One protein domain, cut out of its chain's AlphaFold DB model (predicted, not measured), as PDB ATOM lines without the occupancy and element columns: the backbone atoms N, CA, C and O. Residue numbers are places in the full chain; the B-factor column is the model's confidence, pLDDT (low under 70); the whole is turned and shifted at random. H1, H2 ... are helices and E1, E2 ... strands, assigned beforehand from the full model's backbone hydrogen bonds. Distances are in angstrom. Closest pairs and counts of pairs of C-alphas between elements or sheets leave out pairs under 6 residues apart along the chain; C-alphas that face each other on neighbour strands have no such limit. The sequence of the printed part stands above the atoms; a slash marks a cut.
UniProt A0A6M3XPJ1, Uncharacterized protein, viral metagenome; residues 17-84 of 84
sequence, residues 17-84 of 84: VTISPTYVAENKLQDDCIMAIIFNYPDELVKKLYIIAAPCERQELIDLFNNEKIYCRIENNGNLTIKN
ATOM      1  N   VAL A  17     149.927 136.137 144.198       86.12
ATOM      2  CA  VAL A  17     149.881 137.590 144.358       86.12
ATOM      3  C   VAL A  17     151.221 138.160 143.921       86.12
ATOM      4  O   VAL A  17     152.273 137.588 144.211       86.12
ATOM      5  N   THR A  18     151.179 139.257 143.170       87.44
ATOM      6  CA  THR A  18     152.371 140.005 142.757       87.44
ATOM      7  C   THR A  18     152.327 141.373 143.404       87.44
ATOM      8  O   THR A  18     151.345 142.098 143.270       87.44
ATOM      9  N   ILE A  19     153.399 141.725 144.093       88.38
ATOM     10  CA  ILE A  19     153.529 142.964 144.843       88.38
ATOM     11  C   ILE A  19     154.597 143.796 144.150       88.38
ATOM     12  O   ILE A  19     155.698 143.311 143.882       88.38
ATOM     13  N   SER A  20     154.256 145.045 143.832       87.94
ATOM     14  CA  SER A  20     155.179 145.956 143.153       87.94
ATOM     15  C   SER A  20     156.405 146.268 144.026       87.94
ATOM     16  O   SER A  20     156.284 146.251 145.256       87.94
ATOM     17  N   PRO A  21     157.544 146.659 143.435       87.50
ATOM     18  CA  PRO A  21     158.799 146.836 144.160       87.50
ATOM     19  C   PRO A  21     158.709 147.966 145.190       87.50
ATOM     20  O   PRO A  21     159.334 147.894 146.243       87.50
ATOM     21  N   THR A  22     157.883 148.983 144.918       88.75
ATOM     22  CA  THR A  22     157.616 150.104 145.827       88.75
ATOM     23  C   THR A  22     157.065 149.609 147.162       88.75
ATOM     24  O   THR A  22     157.668 149.847 148.204       88.75
ATOM     25  N   TYR A  23     155.991 148.813 147.132       85.19
ATOM     26  CA  TYR A  23     155.409 148.229 148.344       85.19
ATOM     27  C   TYR A  23     156.357 147.248 149.041       85.19
ATOM     28  O   TYR A  23     156.375 147.195 150.272       85.19
ATOM     29  N   VAL A  24     157.160 146.498 148.275       85.69
ATOM     30  CA  VAL A  24     158.184 145.591 148.822       85.69
ATOM     31  C   VAL A  24     159.229 146.365 149.623       85.69
ATOM     32  O   VAL A  24     159.540 145.968 150.747       85.69
ATOM     33  N   ALA A  25     159.733 147.471 149.075       85.31
ATOM     34  CA  ALA A  25     160.744 148.306 149.714       85.31
ATOM     35  C   ALA A  25     160.189 149.057 150.936       85.31
ATOM     36  O   ALA A  25     160.797 149.019 152.006       85.31
ATOM     37  N   GLU A  26     159.019 149.686 150.807       87.81
ATOM     38  CA  GLU A  26     158.392 150.474 151.878       87.81
ATOM     39  C   GLU A  26     158.043 149.626 153.108       87.81
ATOM     40  O   GLU A  26     158.209 150.075 154.241       87.81
ATOM     41  N   ASN A  27     157.609 148.380 152.894       85.12
ATOM     42  CA  ASN A  27     157.167 147.484 153.967       85.12
ATOM     43  C   ASN A  27     158.224 146.442 154.368       85.12
ATOM     44  O   ASN A  27     157.962 145.601 155.231       85.12
ATOM     45  N   LYS A  28     159.423 146.506 153.768       86.19
ATOM     46  CA  LYS A  28     160.539 145.567 153.988       86.19
ATOM     47  C   LYS A  28     160.133 144.094 153.813       86.19
ATOM     48  O   LYS A  28     160.622 143.224 154.526       86.19
ATOM     49  N   LEU A  29     159.261 143.812 152.839       86.69
ATOM     50  CA  LEU A  29     158.666 142.478 152.639       86.69
ATOM     51  C   LEU A  29     159.684 141.419 152.206       86.69
ATOM     52  O   LEU A  29     159.420 140.224 152.313       86.69
ATOM     53  N   GLN A  30     160.844 141.840 151.700       84.75
ATOM     54  CA  GLN A  30     161.897 140.925 151.275       84.75
ATOM     55  C   GLN A  30     162.427 140.083 152.445       84.75
ATOM     56  O   GLN A  30     162.546 138.867 152.301       84.75
ATOM     57  N   ASP A  31     162.676 140.703 153.600       84.25
ATOM     58  CA  ASP A  31     163.169 139.999 154.786       84.25
ATOM     59  C   ASP A  31     162.102 139.039 155.321       84.25
ATOM     60  O   ASP A  31     162.396 137.876 155.592       84.25
ATOM     61  N   ASP A  32     160.840 139.475 155.378       85.44
ATOM     62  CA  ASP A  32     159.732 138.625 155.829       85.44
ATOM     63  C   ASP A  32     159.506 137.434 154.889       85.44
ATOM     64  O   ASP A  32     159.195 136.336 155.344       85.44
ATOM     65  N   CYS A  33     159.701 137.609 153.579       83.38
ATOM     66  CA  CYS A  33     159.640 136.508 152.621       83.38
ATOM     67  C   CYS A  33     160.768 135.502 152.800       83.38
ATOM     68  O   CYS A  33     160.523 134.298 152.727       83.38
ATOM     69  N   ILE A  34     161.990 135.976 153.036       82.88
ATOM     70  CA  ILE A  34     163.121 135.104 153.355       82.88
ATOM     71  C   ILE A  34     162.813 134.333 154.642       82.88
ATOM     72  O   ILE A  34     163.001 133.117 154.681       82.88
ATOM     73  N   MET A  35     162.262 135.008 155.653       83.06
ATOM     74  CA  MET A  35     161.876 134.376 156.912       83.06
ATOM     75  C   MET A  35     160.783 133.317 156.720       83.06
ATOM     76  O   MET A  35     160.909 132.197 157.218       83.06
ATOM     77  N   ALA A  36     159.754 133.638 155.935       80.31
ATOM     78  CA  ALA A  36     158.653 132.739 155.618       80.31
ATOM     79  C   ALA A  36     159.123 131.476 154.883       80.31
ATOM     80  O   ALA A  36     158.639 130.390 155.183       80.31
ATOM     81  N   ILE A  37     160.081 131.596 153.955       79.69
ATOM     82  CA  ILE A  37     160.601 130.451 153.192       79.69
ATOM     83  C   ILE A  37     161.588 129.618 154.013       79.69
ATOM     84  O   ILE A  37     161.492 128.395 154.027       79.69
ATOM     85  N   ILE A  38     162.573 130.259 154.651       81.06
ATOM     86  CA  ILE A  38     163.691 129.555 155.296       81.06
ATOM     87  C   ILE A  38     163.262 128.945 156.628       81.06
ATOM     88  O   ILE A  38     163.597 127.799 156.918       81.06
ATOM     89  N   PHE A  39     162.521 129.705 157.435       79.50
ATOM     90  CA  PHE A  39     162.131 129.295 158.784       79.50
ATOM     91  C   PHE A  39     160.702 128.755 158.846       79.50
ATOM     92  O   PHE A  39     160.219 128.446 159.933       79.50
ATOM     93  N   ASN A  40     160.031 128.634 157.693       73.62
ATOM     94  CA  ASN A  40     158.639 128.202 157.592       73.62
ATOM     95  C   ASN A  40     157.708 129.010 158.519       73.62
ATOM     96  O   ASN A  40     156.818 128.455 159.160       73.62
ATOM     97  N   TYR A  41     157.958 130.322 158.618       78.25
ATOM     98  CA  TYR A  41     157.247 131.237 159.513       78.25
ATOM     99  C   TYR A  41     156.515 132.332 158.717       78.25
ATOM    100  O   TYR A  41     156.975 133.476 158.662       78.25
ATOM    101  N   PRO A  42     155.409 131.995 158.023       81.50
ATOM    102  CA  PRO A  42     154.722 132.930 157.136       81.50
ATOM    103  C   PRO A  42     153.858 133.967 157.868       81.50
ATOM    104  O   PRO A  42     153.468 134.953 157.252       81.50
ATOM    105  N   ASP A  43     153.563 133.782 159.155       82.31
ATOM    106  CA  ASP A  43     152.581 134.581 159.901       82.31
ATOM    107  C   ASP A  43     152.843 136.094 159.851       82.31
ATOM    108  O   ASP A  43     151.919 136.882 159.645       82.31
ATOM    109  N   GLU A  44     154.098 136.519 160.008       84.12
ATOM    110  CA  GLU A  44     154.461 137.943 159.960       84.12
ATOM    111  C   GLU A  44     154.316 138.530 158.555       84.12
ATOM    112  O   GLU A  44     153.832 139.654 158.391       84.12
ATOM    113  N   LEU A  45     154.641 137.736 157.530       86.88
ATOM    114  CA  LEU A  45     154.406 138.110 156.142       86.88
ATOM    115  C   LEU A  45     152.900 138.269 155.887       86.88
ATOM    116  O   LEU A  45     152.485 139.296 155.358       86.88
ATOM    117  N   VAL A  46     152.063 137.326 156.336       87.06
ATOM    118  CA  VAL A  46     150.596 137.418 156.201       87.06
ATOM    119  C   VAL A  46     150.052 138.676 156.851       87.06
ATOM    120  O   VAL A  46     149.276 139.393 156.225       87.06
ATOM    121  N   LYS A  47     150.454 138.969 158.092       87.69
ATOM    122  CA  LYS A  47     149.969 140.145 158.825       87.69
ATOM    123  C   LYS A  47     150.273 141.434 158.072       87.69
ATOM    124  O   LYS A  47     149.378 142.262 157.906       87.69
ATOM    125  N   LYS A  48     151.504 141.595 157.578       88.75
ATOM    126  CA  LYS A  48     151.887 142.776 156.792       88.75
ATOM    127  C   LYS A  48     151.098 142.867 155.492       88.75
ATOM    128  O   LYS A  48     150.562 143.931 155.189       88.75
ATOM    129  N   LEU A  49     150.958 141.755 154.772       88.50
ATOM    130  CA  LEU A  49     150.166 141.708 153.541       88.50
ATOM    131  C   LEU A  49     148.693 142.042 153.790       88.50
ATOM    132  O   LEU A  49     148.087 142.768 153.014       88.50
ATOM    133  N   TYR A  50     148.128 141.582 154.901       88.88
ATOM    134  CA  TYR A  50     146.742 141.849 155.272       88.88
ATOM    135  C   TYR A  50     146.481 143.330 155.588       88.88
ATOM    136  O   TYR A  50     145.391 143.842 155.318       88.88
ATOM    137  N   ILE A  51     147.476 144.020 156.157       88.62
ATOM    138  CA  ILE A  51     147.409 145.456 156.458       88.62
ATOM    139  C   ILE A  51     147.434 146.286 155.170       88.62
ATOM    140  O   ILE A  51     146.666 147.241 155.062       88.62
ATOM    141  N   ILE A  52     148.283 145.925 154.203       86.00
ATOM    142  CA  ILE A  52     148.414 146.670 152.938       86.00
ATOM    143  C   ILE A  52     147.309 146.334 151.927       86.00
ATOM    144  O   ILE A  52     147.012 147.149 151.058       86.00
ATOM    145  N   ALA A  53     146.710 145.148 152.032       86.19
ATOM    146  CA  ALA A  53     145.712 144.662 151.093       86.19
ATOM    147  C   ALA A  53     144.373 145.391 151.203       86.19
ATOM    148  O   ALA A  53     143.862 145.677 152.298       86.19
ATOM    149  N   ALA A  54     143.748 145.600 150.047       85.94
ATOM    150  CA  ALA A  54     142.385 146.081 149.973       85.94
ATOM    151  C   ALA A  54     141.419 145.061 150.609       85.94
ATOM    152  O   ALA A  54     141.680 143.855 150.602       85.94
ATOM    153  N   PRO A  55     140.256 145.494 151.129       84.94
ATOM    154  CA  PRO A  55     139.296 144.587 151.757       84.94
ATOM    155  C   PRO A  55     138.884 143.390 150.887       84.94
ATOM    156  O   PRO A  55     138.674 142.303 151.418       84.94
ATOM    157  N   CYS A  56     138.805 143.570 149.565       81.56
ATOM    158  CA  CYS A  56     138.488 142.503 148.613       81.56
ATOM    159  C   CYS A  56     139.626 141.485 148.411       81.56
ATOM    160  O   CYS A  56     139.351 140.347 148.050       81.56
ATOM    161  N   GLU A  57     140.878 141.857 148.681       82.00
ATOM    162  CA  GLU A  57     142.073 141.019 148.483       82.00
ATOM    163  C   GLU A  57     142.406 140.183 149.729       82.00
ATOM    164  O   GLU A  57     143.100 139.169 149.658       82.00
ATOM    165  N   ARG A  58     141.883 140.579 150.896       84.88
ATOM    166  CA  ARG A  58     142.146 139.922 152.185       84.88
ATOM    167  C   ARG A  58     141.753 138.451 152.205       84.88
ATOM    168  O   ARG A  58     142.508 137.632 152.724       84.88
ATOM    169  N   GLN A  59     140.598 138.110 151.636       82.94
ATOM    170  CA  GLN A  59     140.158 136.715 151.571       82.94
ATOM    171  C   GLN A  59     141.079 135.888 150.667       82.94
ATOM    172  O   GLN A  59     141.407 134.752 150.994       82.94
ATOM    173  N   GLU A  60     141.548 136.465 149.558       82.81
ATOM    174  CA  GLU A  60     142.473 135.782 148.653       82.81
ATOM    175  C   GLU A  60     143.840 135.546 149.296       82.81
ATOM    176  O   GLU A  60     144.417 134.477 149.097       82.81
ATOM    177  N   LEU A  61     144.322 136.492 150.110       84.69
ATOM    178  CA  LEU A  61     145.533 136.325 150.913       84.69
ATOM    179  C   LEU A  61     145.372 135.225 151.964       84.69
ATOM    180  O   LEU A  61     146.216 134.342 152.041       84.69
ATOM    181  N   ILE A  62     144.287 135.220 152.741       83.38
ATOM    182  CA  ILE A  62     144.052 134.153 153.729       83.38
ATOM    183  C   ILE A  62     144.042 132.782 153.037       83.38
ATOM    184  O   ILE A  62     144.716 131.854 153.476       83.38
ATOM    185  N   ASP A  63     143.340 132.668 151.911       82.75
ATOM    186  CA  ASP A  63     143.265 131.421 151.153       82.75
ATOM    187  C   ASP A  63     144.619 131.005 150.544       82.75
ATOM    188  O   ASP A  63     144.896 129.812 150.416       82.75
ATOM    189  N   LEU A  64     145.455 131.967 150.141       83.88
ATOM    190  CA  LEU A  64     146.806 131.717 149.630       83.88
ATOM    191  C   LEU A  64     147.691 131.089 150.714       83.88
ATOM    192  O   LEU A  64     148.405 130.127 150.432       83.88
ATOM    193  N   PHE A  65     147.609 131.622 151.935       81.12
ATOM    194  CA  PHE A  65     148.456 131.237 153.062       81.12
ATOM    195  C   PHE A  65     147.918 130.071 153.903       81.12
ATOM    196  O   PHE A  65     148.684 129.455 154.634       81.12
ATOM    197  N   ASN A  66     146.642 129.706 153.756       80.38
ATOM    198  CA  ASN A  66     146.058 128.498 154.354       80.38
ATOM    199  C   ASN A  66     146.569 127.181 153.733       80.38
ATOM    200  O   ASN A  66     146.181 126.103 154.181       80.38
ATOM    201  N   ASN A  67     147.384 127.245 152.679       69.19
ATOM    202  CA  ASN A  67     147.892 126.066 151.984       69.19
ATOM    203  C   ASN A  67     149.253 125.632 152.551       69.19
ATOM    204  O   ASN A  67     150.059 126.464 152.952       69.19
ATOM    205  N   GLU A  68     149.534 124.325 152.550       67.44
ATOM    206  CA  GLU A  68     150.691 123.742 153.260       67.44
ATOM    207  C   GLU A  68     152.062 124.185 152.723       67.44
ATOM    208  O   GLU A  68     153.076 124.022 153.403       67.44
ATOM    209  N   LYS A  69     152.122 124.708 151.493       73.44
ATOM    210  CA  LYS A  69     153.364 125.173 150.873       73.44
ATOM    211  C   LYS A  69     153.159 126.507 150.192       73.44
ATOM    212  O   LYS A  69     152.273 126.665 149.358       73.44
ATOM    213  N   ILE A  70     154.043 127.435 150.526       77.81
ATOM    214  CA  ILE A  70     154.069 128.777 149.969       77.81
ATOM    215  C   ILE A  70     155.446 128.992 149.367       77.81
ATOM    216  O   ILE A  70     156.473 128.680 149.969       77.81
ATOM    217  N   TYR A  71     155.465 129.529 148.159       82.75
ATOM    218  CA  TYR A  71     156.673 129.901 147.452       82.75
ATOM    219  C   TYR A  71     156.670 131.408 147.261       82.75
ATOM    220  O   TYR A  71     155.782 131.944 146.601       82.75
ATOM    221  N   CYS A  72     157.698 132.077 147.773       84.44
ATOM    222  CA  CYS A  72     157.946 133.485 147.488       84.44
ATOM    223  C   CYS A  72     159.144 133.618 146.534       84.44
ATOM    224  O   CYS A  72     160.099 132.842 146.594       84.44
ATOM    225  N   ARG A  73     159.106 134.598 145.635       86.31
ATOM    226  CA  ARG A  73     160.218 134.928 144.739       86.31
ATOM    227  C   ARG A  73     160.260 136.432 144.511       86.31
ATOM    228  O   ARG A  73     159.254 137.019 144.137       86.31
ATOM    229  N   ILE A  74     161.440 137.022 144.682       85.31
ATOM    230  CA  ILE A  74     161.742 138.356 144.159       85.31
ATOM    231  C   ILE A  74     162.124 138.170 142.684       85.31
ATOM    232  O   ILE A  74     163.063 137.439 142.368       85.31
ATOM    233  N   GLU A  75     161.357 138.767 141.784       87.50
ATOM    234  CA  GLU A  75     161.607 138.768 140.345       87.50
ATOM    235  C   GLU A  75     162.692 139.796 139.984       87.50
ATOM    236  O   GLU A  75     162.961 140.736 140.733       87.50
ATOM    237  N   ASN A  76     163.301 139.667 138.801       85.19
ATOM    238  CA  ASN A  76     164.390 140.557 138.358       85.19
ATOM    239  C   ASN A  76     163.987 142.042 138.273       85.19
ATOM    240  O   ASN A  76     164.849 142.916 138.276       85.19
ATOM    241  N   ASN A  77     162.688 142.332 138.184       86.25
ATOM    242  CA  ASN A  77     162.145 143.689 138.190       86.25
ATOM    243  C   ASN A  77     161.866 144.229 139.609       86.25
ATOM    244  O   ASN A  77     161.296 145.308 139.741       86.25
ATOM    245  N   GLY A  78     162.235 143.487 140.656       84.00
ATOM    246  CA  GLY A  78     162.000 143.838 142.056       84.00
ATOM    247  C   GLY A  78     160.598 143.499 142.567       84.00
ATOM    248  O   GLY A  78     160.312 143.751 143.736       84.00
ATOM    249  N   ASN A  79     159.721 142.930 141.731       88.19
ATOM    250  CA  ASN A  79     158.411 142.483 142.192       88.19
ATOM    251  C   ASN A  79     158.559 141.273 143.103       88.19
ATOM    252  O   ASN A  79     159.347 140.369 142.830       88.19
ATOM    253  N   LEU A  80     157.726 141.205 144.127       88.12
ATOM    254  CA  LEU A  80     157.595 140.017 144.951       88.12
ATOM    255  C   LEU A  80     156.385 139.207 144.487       88.12
ATOM    256  O   LEU A  80     155.261 139.700 144.511       88.12
ATOM    257  N   THR A  81     156.612 137.958 144.100       89.06
ATOM    258  CA  THR A  81     155.558 137.006 143.742       89.06
ATOM    259  C   THR A  81     155.429 135.951 144.830       89.06
ATOM    260  O   THR A  81     156.413 135.291 145.166       89.06
ATOM    261  N   ILE A  82     154.221 135.758 145.356       87.56
ATOM    262  CA  ILE A  82     153.898 134.722 146.346       87.56
ATOM    263  C   ILE A  82     152.867 133.786 145.727       87.56
ATOM    264  O   ILE A  82     151.882 134.261 145.169       87.56
ATOM    265  N   LYS A  83     153.091 132.474 145.800       86.56
ATOM    266  CA  LYS A  83     152.211 131.445 145.228       86.56
ATOM    267  C   LYS A  83     152.082 130.226 146.138       86.56
ATOM    268  O   LYS A  83     153.007 129.948 146.901       86.56
ATOM    269  N   ASN A  84     150.989 129.481 145.992       78.19
ATOM    270  CA  ASN A  84     150.839 128.128 146.539       78.19
ATOM    271  C   ASN A  84     150.913 127.040 145.456       78.19
ATOM    272  O   ASN A  84     150.661 127.343 144.263       78.19
TER     273      ASN A  84
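Overview. This is residues 17 to 84 of the 84 residues of an uncharacterized protein of viral metagenome (UniProt A0A6M3XPJ1). A small antiparallel sheet of three short strands forms a wall, with H2 over one face and the other face bare of helices. H2, H3 and H4 fold back on one another in turn, carrying the chain from over E2, through H3 off the sheet, to H4 near the start of E1 and the end of E3, while the short H1 grazes the sheet near the start of E3. The printed part has 68 residues, with four named helices and three named strands in the order E1 H1 H2 H3 H4 E2 E3; the sheet order is E1, E3, E2, and the class is mixed, helices and strands. The whole is compact, with a radius of gyration of the C-alphas of 10.9 A and spans of 27 by 26 by 17 A.

Arrangement. Edge strand E1, residues 17 to 19, is antiparallel to inner strand E3, residues 80 to 83, at 170 degrees, with N 17 and O 82 2.9 A apart, within hydrogen-bond range. E3 and the other edge strand, E2, residues 71 to 74, form a hairpin at 164 degrees, with N 73 and O 81 2.8 A apart, within hydrogen-bond range. H1, residues 21 to 26, only grazes the sheet with residues 21 to 24. It is close to but not clearly touching H2, residues 29 to 38, about perpendicular at 83 degrees; their closest C-alphas, of Val 24 and Gln 30, are 6.4 A apart. H2 is on the sheet at a height of 8.8 A, over E2 and slantwise to the strands, at 39 degrees to E2 on the local plane; the closest C-alphas of H2 and E2, of Cys 33 and Cys 72, are 6.2 A apart. H2 touches H3, residues 43 to 52, in a helical hairpin, at a shallow tilt of 27 degrees, opposite ways; the closest C-alphas, of Asp 32 and Leu 45, are 5.4 A apart. H3 is not on the sheet. H3 touches H4, residues 58 to 65, in a second helical hairpin, at a shallow tilt of 23 degrees, opposite ways; the closest C-alphas, of Tyr 50 and Arg 58, are 5.9 A apart. H4 is on the sheet, and its closest C-alpha pair with E3, Leu 64 and Lys 83, is 7.0 A apart. H2 and H4 are apart, yet with the sheet they make two layers, helices on one face of a sheet. In H1, H2, H3 and H4 every O i to N i+4 pair is within hydrogen-bond range.

Along the chain. E1 begins at C-alpha 17, (149.881, 137.590, 144.358), and is 6.5 A long. H1 measures 8.5 A, H2 14.1 A, H3 14.6 A and H4 10.8 A from first to last C-alpha. H3 begins at C-alpha 43, (152.581, 134.581, 159.901). E2 is 10.4 A long, and E3 is 10.1 A long, ending at C-alpha 83, (152.211, 131.445, 145.228).

Size, cuts and confidence. The two C-alphas farthest apart, of Ile 38 and Cys 56, are 29.1 A apart. The printed part has no cut, and its six links between named elements are tight. Mean pLDDT of the printed part is 84.0; residues 67 to 68 are under 70.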